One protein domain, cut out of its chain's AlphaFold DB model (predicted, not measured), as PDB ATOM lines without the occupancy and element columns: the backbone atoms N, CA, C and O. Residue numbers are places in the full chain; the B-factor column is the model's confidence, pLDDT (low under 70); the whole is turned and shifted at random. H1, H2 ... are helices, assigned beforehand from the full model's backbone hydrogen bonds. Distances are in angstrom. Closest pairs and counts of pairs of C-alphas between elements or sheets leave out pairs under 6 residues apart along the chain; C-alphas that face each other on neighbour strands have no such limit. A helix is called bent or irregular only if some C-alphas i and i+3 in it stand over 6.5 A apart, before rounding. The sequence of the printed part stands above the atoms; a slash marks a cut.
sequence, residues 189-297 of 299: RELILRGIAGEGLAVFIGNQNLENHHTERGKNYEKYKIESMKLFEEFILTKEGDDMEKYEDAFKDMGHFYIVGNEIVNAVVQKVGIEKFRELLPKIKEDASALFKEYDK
ATOM      1  N   ARG A 189      18.476  -4.016 -46.670       87.19
ATOM      2  CA  ARG A 189      18.217  -5.284 -47.358       87.19
ATOM      3  C   ARG A 189      18.856  -6.461 -46.624       87.19
ATOM      4  O   ARG A 189      18.235  -7.518 -46.504       87.19
ATOM      5  N   GLU A 190      20.082  -6.289 -46.140       87.62
ATOM      6  CA  GLU A 190      20.795  -7.314 -45.375       87.62
ATOM      7  C   GLU A 190      20.116  -7.584 -44.030       87.62
ATOM      8  O   GLU A 190      20.012  -8.743 -43.625       87.62
ATOM      9  N   LEU A 191      19.584  -6.548 -43.372       87.19
ATOM     10  CA  LEU A 191      18.797  -6.686 -42.147       87.19
ATOM     11  C   LEU A 191      17.521  -7.506 -42.376       87.19
ATOM     12  O   LEU A 191      17.255  -8.425 -41.603       87.19
ATOM     13  N   ILE A 192      16.775  -7.239 -43.455       88.25
ATOM     14  CA  ILE A 192      15.565  -8.000 -43.816       88.25
ATOM     15  C   ILE A 192      15.914  -9.461 -44.134       88.25
ATOM     16  O   ILE A 192      15.301 -10.374 -43.582       88.25
ATOM     17  N   LEU A 193      16.930  -9.710 -44.969       90.31
ATOM     18  CA  LEU A 193      17.377 -11.071 -45.299       90.31
ATOM     19  C   LEU A 193      17.834 -11.841 -44.058       90.31
ATOM     20  O   LEU A 193      17.536 -13.028 -43.914       90.31
ATOM     21  N   ARG A 194      18.536 -11.169 -43.144       90.38
ATOM     22  CA  ARG A 194      18.956 -11.753 -41.873       90.38
ATOM     23  C   ARG A 194      17.773 -12.033 -40.950       90.38
ATOM     24  O   ARG A 194      17.791 -13.071 -40.302       90.38
ATOM     25  N   GLY A 195      16.755 -11.171 -40.924       90.25
ATOM     26  CA  GLY A 195      15.496 -11.421 -40.218       90.25
ATOM     27  C   GLY A 195      14.786 -12.671 -40.743       90.25
ATOM     28  O   GLY A 195      14.513 -13.587 -39.973       90.25
ATOM     29  N   ILE A 196      14.596 -12.769 -42.066       92.44
ATOM     30  CA  ILE A 196      14.006 -13.951 -42.724       92.44
ATOM     31  C   ILE A 196      14.793 -15.220 -42.376       92.44
ATOM     32  O   ILE A 196      14.209 -16.219 -41.956       92.44
ATOM     33  N   ALA A 197      16.118 -15.196 -42.552       94.44
ATOM     34  CA  ALA A 197      16.957 -16.360 -42.290       94.44
ATOM     35  C   ALA A 197      16.951 -16.741 -40.802       94.44
ATOM     36  O   ALA A 197      16.777 -17.911 -40.479       94.44
ATOM     37  N   GLY A 198      17.114 -15.766 -39.904       93.75
ATOM     38  CA  GLY A 198      17.145 -15.976 -38.458       93.75
ATOM     39  C   GLY A 198      15.859 -16.610 -37.941       93.75
ATOM     40  O   GLY A 198      15.909 -17.690 -37.358       93.75
ATOM     41  N   GLU A 199      14.709 -15.990 -38.215       93.38
ATOM     42  CA  GLU A 199      13.409 -16.498 -37.760       93.38
ATOM     43  C   GLU A 199      13.057 -17.834 -38.415       93.38
ATOM     44  O   GLU A 199      12.613 -18.762 -37.744       93.38
ATOM     45  N   GLY A 200      13.317 -17.981 -39.717       95.31
ATOM     46  CA  GLY A 200      13.068 -19.231 -40.431       95.31
ATOM     47  C   GLY A 200      13.837 -20.417 -39.867       95.31
ATOM     48  O   GLY A 200      13.280 -21.499 -39.676       95.31
ATOM     49  N   LEU A 201      15.123 -20.212 -39.575       96.88
ATOM     50  CA  LEU A 201      15.969 -21.221 -38.949       96.88
ATOM     51  C   LEU A 201      15.499 -21.540 -37.530       96.88
ATOM     52  O   LEU A 201      15.431 -22.714 -37.169       96.88
ATOM     53  N   ALA A 202      15.153 -20.520 -36.745       95.56
ATOM     54  CA  ALA A 202      14.699 -20.687 -35.372       95.56
ATOM     55  C   ALA A 202      13.350 -21.428 -35.295       95.56
ATOM     56  O   ALA A 202      13.197 -22.332 -34.475       95.56
ATOM     57  N   VAL A 203      12.409 -21.142 -36.204       95.12
ATOM     58  CA  VAL A 203      11.151 -21.895 -36.371       95.12
ATOM     59  C   VAL A 203      11.424 -23.355 -36.714       95.12
ATOM     60  O   VAL A 203      10.871 -24.254 -36.074       95.12
ATOM     61  N   PHE A 204      12.283 -23.593 -37.708       96.25
ATOM     62  CA  PHE A 204      12.608 -24.936 -38.178       96.25
ATOM     63  C   PHE A 204      13.282 -25.773 -37.079       96.25
ATOM     64  O   PHE A 204      12.859 -26.893 -36.792       96.25
ATOM     65  N   ILE A 205      14.298 -25.217 -36.413       96.12
ATOM     66  CA  ILE A 205      15.064 -25.894 -35.355       96.12
ATOM     67  C   ILE A 205      14.230 -26.048 -34.081       96.12
ATOM     68  O   ILE A 205      14.261 -27.104 -33.447       96.12
ATOM     69  N   GLY A 206      13.437 -25.032 -33.742       94.06
ATOM     70  CA  GLY A 206      12.458 -25.056 -32.659       94.06
ATOM     71  C   GLY A 206      11.244 -25.941 -32.938       94.06
ATOM     72  O   GLY A 206      10.400 -26.075 -32.057       94.06
ATOM     73  N   ASN A 207      11.144 -26.558 -34.125       93.25
ATOM     74  CA  ASN A 207      10.043 -27.430 -34.541       93.25
ATOM     75  C   ASN A 207       8.656 -26.796 -34.302       93.25
ATOM     76  O   ASN A 207       7.711 -27.445 -33.842       93.25
ATOM     77  N   GLN A 208       8.546 -25.494 -34.565       90.56
ATOM     78  CA  GLN A 208       7.307 -24.749 -34.382       90.56
ATOM     79  C   GLN A 208       6.352 -25.008 -35.552       90.56
ATOM     80  O   GLN A 208       6.722 -24.903 -36.720       90.56
ATOM     81  N   ASN A 209       5.090 -25.321 -35.245       87.94
ATOM     82  CA  ASN A 209       4.064 -25.541 -36.260       87.94
ATOM     83  C   ASN A 209       3.330 -24.227 -36.577       87.94
ATOM     84  O   ASN A 209       2.376 -23.848 -35.892       87.94
ATOM     85  N   LEU A 210       3.783 -23.539 -37.631       87.88
ATOM     86  CA  LEU A 210       3.188 -22.277 -38.075       87.88
ATOM     87  C   LEU A 210       1.746 -22.440 -38.579       87.88
ATOM     88  O   LEU A 210       0.941 -21.526 -38.387       87.88
ATOM     89  N   GLU A 211       1.397 -23.581 -39.179       88.69
ATOM     90  CA  GLU A 211       0.039 -23.847 -39.667       88.69
ATOM     91  C   GLU A 211      -0.958 -23.902 -38.509       88.69
ATOM     92  O   GLU A 211      -1.966 -23.187 -38.525       88.69
ATOM     93  N   ASN A 212      -0.647 -24.681 -37.470       83.00
ATOM     94  CA  ASN A 212      -1.467 -24.755 -36.262       83.00
ATOM     95  C   ASN A 212      -1.588 -23.377 -35.607       83.00
ATOM     96  O   ASN A 212      -2.701 -22.938 -35.327       83.00
ATOM     97  N   HIS A 213      -0.471 -22.655 -35.457       81.62
ATOM     98  CA  HIS A 213      -0.460 -21.315 -34.867       81.62
ATOM     99  C   HIS A 213      -1.419 -20.340 -35.575       81.62
ATOM    100  O   HIS A 213      -2.164 -19.601 -34.930       81.62
ATOM    101  N   HIS A 214      -1.423 -20.327 -36.912       79.56
ATOM    102  CA  HIS A 214      -2.303 -19.452 -37.690       79.56
ATOM    103  C   HIS A 214      -3.758 -19.938 -37.679       79.56
ATOM    104  O   HIS A 214      -4.678 -19.123 -37.571       79.56
ATOM    105  N   THR A 215      -3.975 -21.252 -37.736       79.44
ATOM    106  CA  THR A 215      -5.316 -21.851 -37.767       79.44
ATOM    107  C   THR A 215      -6.052 -21.680 -36.436       79.44
ATOM    108  O   THR A 215      -7.238 -21.346 -36.433       79.44
ATOM    109  N   GLU A 216      -5.358 -21.812 -35.300       73.25
ATOM    110  CA  GLU A 216      -5.905 -21.543 -33.959       73.25
ATOM    111  C   GLU A 216      -6.356 -20.083 -33.800       73.25
ATOM    112  O   GLU A 216      -7.348 -19.792 -33.127       73.25
ATOM    113  N   ARG A 217      -5.693 -19.162 -34.508       70.81
ATOM    114  CA  ARG A 217      -6.055 -17.739 -34.597       70.81
ATOM    115  C   ARG A 217      -7.111 -17.439 -35.667       70.81
ATOM    116  O   ARG A 217      -7.365 -16.280 -35.971       70.81
ATOM    117  N   GLY A 218      -7.717 -18.465 -36.268       70.00
ATOM    118  CA  GLY A 218      -8.757 -18.314 -37.285       70.00
ATOM    119  C   GLY A 218      -8.258 -17.810 -38.643       70.00
ATOM    120  O   GLY A 218      -9.078 -17.452 -39.488       70.00
ATOM    121  N   LYS A 219      -6.941 -17.791 -38.877       77.31
ATOM    122  CA  LYS A 219      -6.346 -17.363 -40.147       77.31
ATOM    123  C   LYS A 219      -6.241 -18.537 -41.124       77.31
ATOM    124  O   LYS A 219      -6.043 -19.683 -40.730       77.31
ATOM    125  N   ASN A 220      -6.341 -18.248 -42.422       86.06
ATOM    126  CA  ASN A 220      -6.070 -19.225 -43.477       86.06
ATOM    127  C   ASN A 220      -4.559 -19.263 -43.752       86.06
ATOM    128  O   ASN A 220      -4.042 -18.383 -44.445       86.06
ATOM    129  N   TYR A 221      -3.875 -20.268 -43.198       88.19
ATOM    130  CA  TYR A 221      -2.423 -20.420 -43.321       88.19
ATOM    131  C   TYR A 221      -1.961 -20.487 -44.780       88.19
ATOM    132  O   TYR A 221      -1.065 -19.744 -45.161       88.19
ATOM    133  N   GLU A 222      -2.611 -21.291 -45.625       90.06
ATOM    134  CA  GLU A 222      -2.212 -21.446 -47.031       90.06
ATOM    135  C   GLU A 222      -2.317 -20.139 -47.820       90.06
ATOM    136  O   GLU A 222      -1.410 -19.792 -48.577       90.06
ATOM    137  N   LYS A 223      -3.388 -19.366 -47.606       90.44
ATOM    138  CA  LYS A 223      -3.527 -18.043 -48.228       90.44
ATOM    139  C   LYS A 223      -2.410 -17.102 -47.765       90.44
ATOM    140  O   LYS A 223      -1.799 -16.437 -48.597       90.44
ATOM    141  N   TYR A 224      -2.147 -17.069 -46.460       89.00
ATOM    142  CA  TYR A 224      -1.132 -16.201 -45.869       89.00
ATOM    143  C   TYR A 224       0.291 -16.604 -46.294       89.00
ATOM    144  O   TYR A 224       1.132 -15.747 -46.546       89.00
ATOM    145  N   LYS A 225       0.548 -17.903 -46.484       92.12
ATOM    146  CA  LYS A 225       1.798 -18.429 -47.047       92.12
ATOM    147  C   LYS A 225       2.020 -17.963 -48.484       92.12
ATOM    148  O   LYS A 225       3.093 -17.456 -48.790       92.12
ATOM    149  N   ILE A 226       1.009 -18.083 -49.349       93.12
ATOM    150  CA  ILE A 226       1.088 -17.612 -50.744       93.12
ATOM    151  C   ILE A 226       1.384 -16.107 -50.793       93.12
ATOM    152  O   ILE A 226       2.240 -15.670 -51.558       93.12
ATOM    153  N   GLU A 227       0.695 -15.322 -49.965       91.44
ATOM    154  CA  GLU A 227       0.919 -13.880 -49.841       91.44
ATOM    155  C   GLU A 227       2.348 -13.557 -49.384       91.44
ATOM    156  O   GLU A 227       3.024 -12.744 -50.012       91.44
ATOM    157  N   SER A 228       2.837 -14.264 -48.362       91.88
ATOM    158  CA  SER A 228       4.200 -14.119 -47.838       91.88
ATOM    159  C   SER A 228       5.267 -14.399 -48.897       91.88
ATOM    160  O   SER A 228       6.210 -13.625 -49.048       91.88
ATOM    161  N   MET A 229       5.116 -15.490 -49.657       92.69
ATOM    162  CA  MET A 229       6.081 -15.862 -50.695       92.69
ATOM    163  C   MET A 229       6.067 -14.878 -51.866       92.69
ATOM    164  O   MET A 229       7.128 -14.492 -52.345       92.69
ATOM    165  N   LYS A 230       4.887 -14.399 -52.276       91.81
ATOM    166  CA  LYS A 230       4.778 -13.376 -53.321       91.81
ATOM    167  C   LYS A 230       5.459 -12.067 -52.905       91.81
ATOM    168  O   LYS A 230       6.191 -11.477 -53.693       91.81
ATOM    169  N   LEU A 231       5.247 -11.630 -51.662       89.88
ATOM    170  CA  LEU A 231       5.914 -10.449 -51.116       89.88
ATOM    171  C   LEU A 231       7.441 -10.617 -51.119       89.88
ATOM    172  O   LEU A 231       8.169  -9.690 -51.475       89.88
ATOM    173  N   PHE A 232       7.930 -11.808 -50.764       91.31
ATOM    174  CA  PHE A 232       9.355 -12.119 -50.812       91.31
ATOM    175  C   PHE A 232       9.922 -12.091 -52.240       91.31
ATOM    176  O   PHE A 232      10.986 -11.515 -52.456       91.31
ATOM    177  N   GLU A 233       9.215 -12.641 -53.230       90.19
ATOM    178  CA  GLU A 233       9.618 -12.563 -54.643       90.19
ATOM    179  C   GLU A 233       9.738 -11.104 -55.117       90.19
ATOM    180  O   GLU A 233      10.732 -10.727 -55.744       90.19
ATOM    181  N   GLU A 234       8.764 -10.256 -54.770       89.50
ATOM    182  CA  GLU A 234       8.799  -8.822 -55.074       89.50
ATOM    183  C   GLU A 234       9.991  -8.125 -54.391       89.50
ATOM    184  O   GLU A 234      10.705  -7.337 -55.023       89.50
ATOM    185  N   PHE A 235      10.264  -8.456 -53.125       89.69
ATOM    186  CA  PHE A 235      11.418  -7.953 -52.379       89.69
ATOM    187  C   PHE A 235      12.749  -8.343 -53.032       89.69
ATOM    188  O   PHE A 235      13.633  -7.497 -53.199       89.69
ATOM    189  N   ILE A 236      12.905  -9.601 -53.454       87.25
ATOM    190  CA  ILE A 236      14.142 -10.072 -54.086       87.25
ATOM    191  C   ILE A 236      14.423  -9.313 -55.388       87.25
ATOM    192  O   ILE A 236      15.580  -8.972 -55.641       87.25
ATOM    193  N   LEU A 237      13.385  -8.978 -56.158       86.12
ATOM    194  CA  LEU A 237      13.491  -8.208 -57.403       86.12
ATOM    195  C   LEU A 237      13.693  -6.697 -57.195       86.12
ATOM    196  O   LEU A 237      14.095  -6.004 -58.134       86.12
ATOM    197  N   THR A 238      13.417  -6.182 -55.996       84.88
ATOM    198  CA  THR A 238      13.559  -4.757 -55.672       84.88
ATOM    199  C   THR A 238      15.032  -4.395 -55.479       84.88
ATOM    200  O   THR A 238      15.774  -5.126 -54.817       84.88
ATOM    201  N   LYS A 239      15.478  -3.275 -56.066       79.25
ATOM    202  CA  LYS A 239      16.860  -2.808 -55.908       79.25
ATOM    203  C   LYS A 239      17.007  -1.997 -54.629       79.25
ATOM    204  O   LYS A 239      16.082  -1.342 -54.166       79.25
ATOM    205  N   GLU A 240      18.209  -2.024 -54.076       71.94
ATOM    206  CA  GLU A 240      18.562  -1.204 -52.924       71.94
ATOM    207  C   GLU A 240      18.411   0.292 -53.251       71.94
ATOM    208  O   GLU A 240      18.902   0.756 -54.283       71.94
ATOM    209  N   GLY A 241      17.702   1.030 -52.388       67.69
ATOM    210  CA  GLY A 241      17.364   2.445 -52.583       67.69
ATOM    211  C   GLY A 241      16.024   2.719 -53.287       67.69
ATOM    212  O   GLY A 241      15.625   3.882 -53.352       67.69
ATOM    213  N   ASP A 242      15.328   1.689 -53.783       74.88
ATOM    214  CA  ASP A 242      13.901   1.788 -54.131       74.88
ATOM    215  C   ASP A 242      13.044   1.803 -52.838       74.88
ATOM    216  O   ASP A 242      13.591   1.800 -51.738       74.88
ATOM    217  N   ASP A 243      11.710   1.843 -52.947       74.12
ATOM    218  CA  ASP A 243      10.760   1.822 -51.814       74.12
ATOM    219  C   ASP A 243      10.870   0.514 -50.995       74.12
ATOM    220  O   ASP A 243      10.113  -0.440 -51.190       74.12
ATOM    221  N   MET A 244      11.896   0.451 -50.142       75.50
ATOM    222  CA  MET A 244      12.204  -0.642 -49.218       75.50
ATOM    223  C   MET A 244      11.360  -0.558 -47.942       75.50
ATOM    224  O   MET A 244      11.063  -1.593 -47.346       75.50
ATOM    225  N   GLU A 245      10.880   0.646 -47.610       75.75
ATOM    226  CA  GLU A 245      10.057   0.956 -46.435       75.75
ATOM    227  C   GLU A 245       8.794   0.083 -46.393       75.75
ATOM    228  O   GLU A 245       8.455  -0.482 -45.353       75.75
ATOM    229  N   LYS A 246       8.154  -0.164 -47.548       77.00
ATOM    230  CA  LYS A 246       6.992  -1.069 -47.621       77.00
ATOM    231  C   LYS A 246       7.307  -2.512 -47.199       77.00
ATOM    232  O   LYS A 246       6.420  -3.211 -46.716       77.00
ATOM    233  N   TYR A 247       8.537  -2.988 -47.418       79.25
ATOM    234  CA  TYR A 247       8.957  -4.325 -46.991       79.25
ATOM    235  C   TYR A 247       9.408  -4.310 -45.541       79.25
ATOM    236  O   TYR A 247       9.171  -5.288 -44.841       79.25
ATOM    237  N   GLU A 248       9.999  -3.211 -45.073       72.50
ATOM    238  CA  GLU A 248      10.247  -3.019 -43.649       72.50
ATOM    239  C   GLU A 248       8.934  -3.171 -42.872       72.50
ATOM    240  O   GLU A 248       8.863  -3.984 -41.961       72.50
ATOM    241  N   ASP A 249       7.863  -2.496 -43.294       71.38
ATOM    242  CA  ASP A 249       6.547  -2.592 -42.657       71.38
ATOM    243  C   ASP A 249       5.885  -3.961 -42.830       71.38
ATOM    244  O   ASP A 249       5.371  -4.531 -41.868       71.38
ATOM    245  N   ALA A 250       5.940  -4.537 -44.031       71.75
ATOM    246  CA  ALA A 250       5.343  -5.844 -44.270       71.75
ATOM    247  C   ALA A 250       6.071  -6.969 -43.513       71.75
ATOM    248  O   ALA A 250       5.451  -7.950 -43.110       71.75
ATOM    249  N   PHE A 251       7.374  -6.838 -43.268       70.06
ATOM    250  CA  PHE A 251       8.124  -7.796 -42.464       70.06
ATOM    251  C   PHE A 251       8.238  -7.414 -40.969       70.06
ATOM    252  O   PHE A 251       8.548  -8.288 -40.156       70.06
ATOM    253  N   LYS A 252       7.898  -6.173 -40.572       58.16
ATOM    254  CA  LYS A 252       7.728  -5.746 -39.162       58.16
ATOM    255  C   LYS A 252       6.648  -6.553 -38.448       58.16
ATOM    256  O   LYS A 252       6.787  -6.820 -37.258       58.16
ATOM    257  N   ASP A 253       5.632  -7.020 -39.173       57.19
ATOM    258  CA  ASP A 253       4.559  -7.860 -38.630       57.19
ATOM    259  C   ASP A 253       4.999  -9.288 -38.251       57.19
ATOM    260  O   ASP A 253       4.150 -10.113 -37.911       57.19
ATOM    261  N   MET A 254       6.313  -9.571 -38.264       64.31
ATOM    262  CA  MET A 254       7.035 -10.797 -37.881       64.31
ATOM    263  C   MET A 254       6.571 -12.085 -38.582       64.31
ATOM    264  O   MET A 254       7.395 -12.831 -39.091       64.31
ATOM    265  N   GLY A 255       5.275 -12.358 -38.720       77.06
ATOM    266  CA  GLY A 255       4.730 -13.581 -39.303       77.06
ATOM    267  C   GLY A 255       5.223 -13.879 -40.721       77.06
ATOM    268  O   GLY A 255       5.409 -15.048 -41.054       77.06
ATOM    269  N   HIS A 256       5.493 -12.856 -41.538       87.25
ATOM    270  CA  HIS A 256       6.054 -13.053 -42.876       87.25
ATOM    271  C   HIS A 256       7.505 -13.566 -42.836       87.25
ATOM    272  O   HIS A 256       7.833 -14.472 -43.604       87.25
ATOM    273  N   PHE A 257       8.354 -13.079 -41.916       88.25
ATOM    274  CA  PHE A 257       9.718 -13.604 -41.731       88.25
ATOM    275  C   PHE A 257       9.704 -15.089 -41.380       88.25
ATOM    276  O   PHE A 257      10.419 -15.880 -41.994       88.25
ATOM    277  N   TYR A 258       8.842 -15.461 -40.436       90.69
ATOM    278  CA  TYR A 258       8.743 -16.822 -39.921       90.69
ATOM    279  C   TYR A 258       8.331 -17.785 -41.034       90.69
ATOM    280  O   TYR A 258       8.937 -18.841 -41.191       90.69
ATOM    281  N   ILE A 259       7.330 -17.410 -41.836       92.25
ATOM    282  CA  ILE A 259       6.822 -18.257 -42.919       92.25
ATOM    283  C   ILE A 259       7.835 -18.374 -44.050       92.25
ATOM    284  O   ILE A 259       8.229 -19.488 -44.386       92.25
ATOM    285  N   VAL A 260       8.274 -17.248 -44.621       94.12
ATOM    286  CA  VAL A 260       9.201 -17.252 -45.766       94.12
ATOM    287  C   VAL A 260      10.485 -17.981 -45.393       94.12
ATOM    288  O   VAL A 260      10.934 -18.872 -46.114       94.12
ATOM    289  N   GLY A 261      11.049 -17.644 -44.233       95.25
ATOM    290  CA  GLY A 261      12.257 -18.272 -43.735       95.25
ATOM    291  C   GLY A 261      12.082 -19.776 -43.537       95.25
ATOM    292  O   GLY A 261      12.916 -20.547 -44.006       95.25
ATOM    293  N   ASN A 262      10.996 -20.215 -42.892       95.81
ATOM    294  CA  ASN A 262      10.747 -21.635 -42.652       95.81
ATOM    295  C   ASN A 262      10.558 -22.416 -43.965       95.81
ATOM    296  O   ASN A 262      11.109 -23.507 -44.103       95.81
ATOM    297  N   GLU A 263       9.837 -21.878 -44.951       96.00
ATOM    298  CA  GLU A 263       9.669 -22.528 -46.262       96.00
ATOM    299  C   GLU A 263      11.014 -22.679 -46.996       96.00
ATOM    300  O   GLU A 263      11.340 -23.762 -47.493       96.00
ATOM    301  N   ILE A 264      11.838 -21.625 -46.999       96.94
ATOM    302  CA  ILE A 264      13.176 -21.643 -47.605       96.94
ATOM    303  C   ILE A 264      14.078 -22.665 -46.906       96.94
ATOM    304  O   ILE A 264      14.707 -23.494 -47.568       96.94
ATOM    305  N   VAL A 265      14.130 -22.640 -45.571       97.50
ATOM    306  CA  VAL A 265      14.948 -23.569 -44.781       97.50
ATOM    307  C   VAL A 265      14.525 -25.014 -45.036       97.50
ATOM    308  O   VAL A 265      15.388 -25.851 -45.306       97.50
ATOM    309  N   ASN A 266      13.223 -25.309 -45.031       96.44
ATOM    310  CA  ASN A 266      12.714 -26.649 -45.329       96.44
ATOM    311  C   ASN A 266      13.137 -27.124 -46.725       96.44
ATOM    312  O   ASN A 266      13.646 -28.240 -46.860       96.44
ATOM    313  N   ALA A 267      12.997 -26.279 -47.750       97.06
ATOM    314  CA  ALA A 267      13.409 -26.611 -49.112       97.06
ATOM    315  C   ALA A 267      14.918 -26.897 -49.201       97.06
ATOM    316  O   ALA A 267      15.334 -27.908 -49.779       97.06
ATOM    317  N   VAL A 268      15.745 -26.048 -48.580       97.88
ATOM    318  CA  VAL A 268      17.204 -26.225 -48.545       97.88
ATOM    319  C   VAL A 268      17.575 -27.519 -47.824       97.88
ATOM    320  O   VAL A 268      18.309 -28.332 -48.389       97.88
ATOM    321  N   VAL A 269      17.036 -27.772 -46.628       96.81
ATOM    322  CA  VAL A 269      17.302 -29.001 -45.861       96.81
ATOM    323  C   VAL A 269      16.884 -30.243 -46.644       96.81
ATOM    324  O   VAL A 269      17.651 -31.206 -46.707       96.81
ATOM    325  N   GLN A 270      15.712 -30.223 -47.283       96.81
ATOM    326  CA  GLN A 270      15.233 -31.329 -48.113       96.81
ATOM    327  C   GLN A 270      16.178 -31.609 -49.290       96.81
ATOM    328  O   GLN A 270      16.402 -32.769 -49.645       96.81
ATOM    329  N   LYS A 271      16.755 -30.562 -49.890       96.56
ATOM    330  CA  LYS A 271      17.680 -30.679 -51.018       96.56
ATOM    331  C   LYS A 271      19.059 -31.192 -50.608       96.56
ATOM    332  O   LYS A 271      19.610 -32.054 -51.298       96.56
ATOM    333  N   VAL A 272      19.652 -30.625 -49.556       95.31
ATOM    334  CA  VAL A 272      21.065 -30.873 -49.211       95.31
ATOM    335  C   VAL A 272      21.249 -31.966 -48.158       95.31
ATOM    336  O   VAL A 272      22.316 -32.578 -48.098       95.31
ATOM    337  N   GLY A 273      20.208 -32.258 -47.375       95.56
ATOM    338  CA  GLY A 273      20.245 -33.174 -46.240       95.56
ATOM    339  C   GLY A 273      20.831 -32.538 -44.976       95.56
ATOM    340  O   GLY A 273      21.612 -31.588 -45.035       95.56
ATOM    341  N   ILE A 274      20.472 -33.090 -43.814       92.69
ATOM    342  CA  ILE A 274      20.777 -32.490 -42.504       92.69
ATOM    343  C   ILE A 274      22.279 -32.298 -42.242       92.69
ATOM    344  O   ILE A 274      22.674 -31.254 -41.737       92.69
ATOM    345  N   GLU A 275      23.130 -33.247 -42.645       93.75
ATOM    346  CA  GLU A 275      24.578 -33.159 -42.404       93.75
ATOM    347  C   GLU A 275      25.218 -31.991 -43.163       93.75
ATOM    348  O   GLU A 275      25.972 -31.213 -42.584       93.75
ATOM    349  N   LYS A 276      24.868 -31.807 -44.444       94.56
ATOM    350  CA  LYS A 276      25.360 -30.667 -45.233       94.56
ATOM    351  C   LYS A 276      24.743 -29.355 -44.776       94.56
ATOM    352  O   LYS A 276      25.404 -28.323 -44.803       94.56
ATOM    353  N   PHE A 277      23.482 -29.391 -44.359       96.56
ATOM    354  CA  PHE A 277      22.826 -28.220 -43.803       96.56
ATOM    355  C   PHE A 277      23.516 -27.754 -42.515       96.56
ATOM    356  O   PHE A 277      23.757 -26.564 -42.346       96.56
ATOM    357  N   ARG A 278      23.946 -28.687 -41.658       94.81
ATOM    358  CA  ARG A 278      24.740 -28.378 -40.463       94.81
ATOM    359  C   ARG A 278      26.034 -27.630 -40.800       94.81
ATOM    360  O   ARG A 278      26.375 -26.666 -40.128       94.81
ATOM    361  N   GLU A 279      26.733 -28.034 -41.860       95.06
ATOM    362  CA  GLU A 279      27.945 -27.349 -42.343       95.06
ATOM    363  C   GLU A 279      27.667 -25.955 -42.936       95.06
ATOM    364  O   GLU A 279      28.574 -25.126 -43.046       95.06
ATOM    365  N   LEU A 280      26.422 -25.691 -43.341       95.75
ATOM    366  CA  LEU A 280      25.986 -24.410 -43.890       95.75
ATOM    367  C   LEU A 280      25.666 -23.390 -42.788       95.75
ATOM    368  O   LEU A 280      25.885 -22.199 -42.997       95.75
ATOM    369  N   LEU A 281      25.210 -23.838 -41.613       95.81
ATOM    370  CA  LEU A 281      24.779 -22.965 -40.515       95.81
ATOM    371  C   LEU A 281      25.824 -21.906 -40.110       95.81
ATOM    372  O   LEU A 281      25.447 -20.737 -40.056       95.81
ATOM    373  N   PRO A 282      27.121 -22.222 -39.895       94.00
ATOM    374  CA  PRO A 282      28.116 -21.195 -39.574       94.00
ATOM    375  C   PRO A 282      28.257 -20.130 -40.668       94.00
ATOM    376  O   PRO A 282      28.428 -18.954 -40.363       94.00
ATOM    377  N   LYS A 283      28.115 -20.523 -41.941       94.38
ATOM    378  CA  LYS A 283      28.177 -19.594 -43.078       94.38
ATOM    379  C   LYS A 283      26.952 -18.692 -43.126       94.38
ATOM    380  O   LYS A 283      27.101 -17.515 -43.403       94.38
ATOM    381  N   ILE A 284      25.762 -19.233 -42.837       94.50
ATOM    382  CA  ILE A 284      24.525 -18.440 -42.751       94.50
ATOM    383  C   ILE A 284      24.600 -17.457 -41.585       94.50
ATOM    384  O   ILE A 284      24.150 -16.319 -41.701       94.50
ATOM    385  N   LYS A 285      25.187 -17.891 -40.464       91.81
ATOM    386  CA  LYS A 285      25.414 -17.036 -39.306       91.81
ATOM    387  C   LYS A 285      26.262 -15.823 -39.698       91.81
ATOM    388  O   LYS A 285      25.868 -14.701 -39.402       91.81
ATOM    389  N   GLU A 286      27.380 -16.033 -40.392       89.81
ATOM    390  CA  GLU A 286      28.260 -14.960 -40.884       89.81
ATOM    391  C   GLU A 286      27.604 -14.105 -41.984       89.81
ATOM    392  O   GLU A 286      27.669 -12.881 -41.928       89.81
ATOM    393  N   ASP A 287      26.939 -14.741 -42.948       90.25
ATOM    394  CA  ASP A 287      26.309 -14.118 -44.113       90.25
ATOM    395  C   ASP A 287      24.970 -14.804 -44.417       90.25
ATOM    396  O   ASP A 287      24.912 -15.896 -44.996       90.25
ATOM    397  N   ALA A 288      23.867 -14.123 -44.085       91.31
ATOM    398  CA  ALA A 288      22.519 -14.643 -44.296       91.31
ATOM    399  C   ALA A 288      22.244 -14.985 -45.773       91.31
ATOM    400  O   ALA A 288      21.469 -15.902 -46.054       91.31
ATOM    401  N   SER A 289      22.923 -14.324 -46.725       91.38
ATOM    402  CA  SER A 289      22.784 -14.596 -48.160       91.38
ATOM    403  C   SER A 289      23.173 -16.028 -48.542       91.38
ATOM    404  O   SER A 289      22.706 -16.536 -49.563       91.38
ATOM    405  N   ALA A 290      23.983 -16.715 -47.728       94.00
ATOM    406  CA  ALA A 290      24.357 -18.106 -47.954       94.00
ATOM    407  C   ALA A 290      23.141 -19.047 -48.006       94.00
ATOM    408  O   ALA A 290      23.130 -19.968 -48.820       94.00
ATOM    409  N   LEU A 291      22.108 -18.797 -47.190       96.38
ATOM    410  CA  LEU A 291      20.870 -19.584 -47.210       96.38
ATOM    411  C   LEU A 291      20.140 -19.413 -48.547       96.38
ATOM    412  O   LEU A 291      19.778 -20.392 -49.199       96.38
ATOM    413  N   PHE A 292      19.976 -18.165 -48.978       94.62
ATOM    414  CA  PHE A 292      19.253 -17.820 -50.201       94.62
ATOM    415  C   PHE A 292      19.988 -18.299 -51.457       94.62
ATOM    416  O   PHE A 292      19.363 -18.846 -52.354       94.62
ATOM    417  N   LYS A 293      21.326 -18.239 -51.479       94.31
ATOM    418  CA  LYS A 293      22.140 -18.814 -52.564       94.31
ATOM    419  C   LYS A 293      21.956 -20.325 -52.715       94.31
ATOM    420  O   LYS A 293      22.111 -20.843 -53.817       94.31
ATOM    421  N   GLU A 294      21.706 -21.060 -51.628       95.88
ATOM    422  CA  GLU A 294      21.370 -22.486 -51.727       95.88
ATOM    423  C   GLU A 294      19.931 -22.696 -52.204       95.88
ATOM    424  O   GLU A 294      19.682 -23.614 -52.983       95.88
ATOM    425  N   TYR A 295      19.006 -21.831 -51.788       95.50
ATOM    426  CA  TYR A 295      17.618 -21.857 -52.242       95.50
ATOM    427  C   TYR A 295      17.480 -21.564 -53.745       95.50
ATOM    428  O   TYR A 295      16.784 -22.298 -54.441       95.50
ATOM    429  N   ASP A 296      18.241 -20.605 -54.275       92.56
ATOM    430  CA  ASP A 296      18.292 -20.258 -55.705       92.56
ATOM    431  C   ASP A 296      18.730 -21.427 -56.606       92.56
ATOM    432  O   ASP A 296      18.541 -21.392 -57.816       92.56
ATOM    433  N   LYS A 297      19.346 -22.477 -56.048       93.38
ATOM    434  CA  LYS A 297      19.723 -23.690 -56.800       93.38
ATOM    435  C   LYS A 297      18.586 -24.714 -56.887       93.38
ATOM    436  O   LYS A 297      18.774 -25.783 -57.479       93.38
TER     437      LYS A 297
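AT A GLANCE: This is residues 189 to 297 of the 299 residues of an uncharacterized protein of uncultured bacterium (UniProt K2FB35). What would one see first? Two long helices, H1 and H5, cross closely as an X in the middle of a flat body. H3 crosses H5 near its first residues, with H2 at H3's first residue and H4 close by, while H7, in a hairpin with H6, packs on residues 264 to 268 of H5. What is printed? The printed part has 109 residues with seven named helices, H1 to H7 in that order, and no named strand, and its class is all helix. It is compact, with a radius of gyration of the C-alphas of 13.8 A and spans of 38 by 36 by 20 A.

HOW THE PARTS SIT: What does the first helix meet? H1, residues 189 to 205, touches H5, residues 255 to 272, at a steep tilt of 69 degrees, only just short of about perpendicular; the closest C-alphas, those of Gly 200 and Gly 261, are 3.5 A apart. H1 only just touches H7, residues 289 to 295, with 3 pairs of C-alphas within 8 A, the closest Leu 193 and Ser 289 at 7.1 A. What follows it? H2, residues 210 to 216, and H3, residues 221 to 237, form a helical hairpin, closest at the C-alphas of Glu 211 and Tyr 221, 5.6 A. H3 touches H5 about perpendicular at 82 degrees, the closest C-alphas being those of Ser 228 and His 256, 5.4 A. H4, residues 245 to 252, touches no helix but is close but not clearly touching to H3, with the C-alphas of Phe 235 and Tyr 247 closest at 6.9 A. Where do the last helices sit? H7 touches H5 at a steep tilt of 62 degrees, with the C-alphas of Val 268 and Tyr 295 closest at 5.7 A. H6, residues 274 to 286, forms a helical hairpin with H7, at a shallow tilt of 31 degrees, with the C-alphas of Ile 284 and Ala 290 closest at 5.2 A. Are the helix backbones complete? Every O i to N i+4 pair is within hydrogen-bond range in H1, H2, H3, H4, H5 and H7, against 7 of 9 in H6, which is only just irregular, with C-alphas 279 and 282 6.8 A apart.

IN THESE COORDINATES: Where do the helices begin and end? H1 begins at C-alpha 189 (18.217, -5.284, -47.358), and H7 ends at C-alpha 295 (17.618, -21.857, -52.242). How long are the longer ones? From first to last C-alpha H1 measures 24.1 A, H3 24.5 A, H5 25.8 A and H6 19.1 A.

THE WHOLE: How far does it reach? The two C-alphas farthest apart, those of Asp 243 and Glu 275, are 38.8 A apart. Is it continuous? The printed part has no cut; the link from H3 to H4 is short, and the other links are tight. Where is confidence low? Residue 241 and residues 252 to 254 are under 70 in pLDDT, and the mean of the printed part is 88.2.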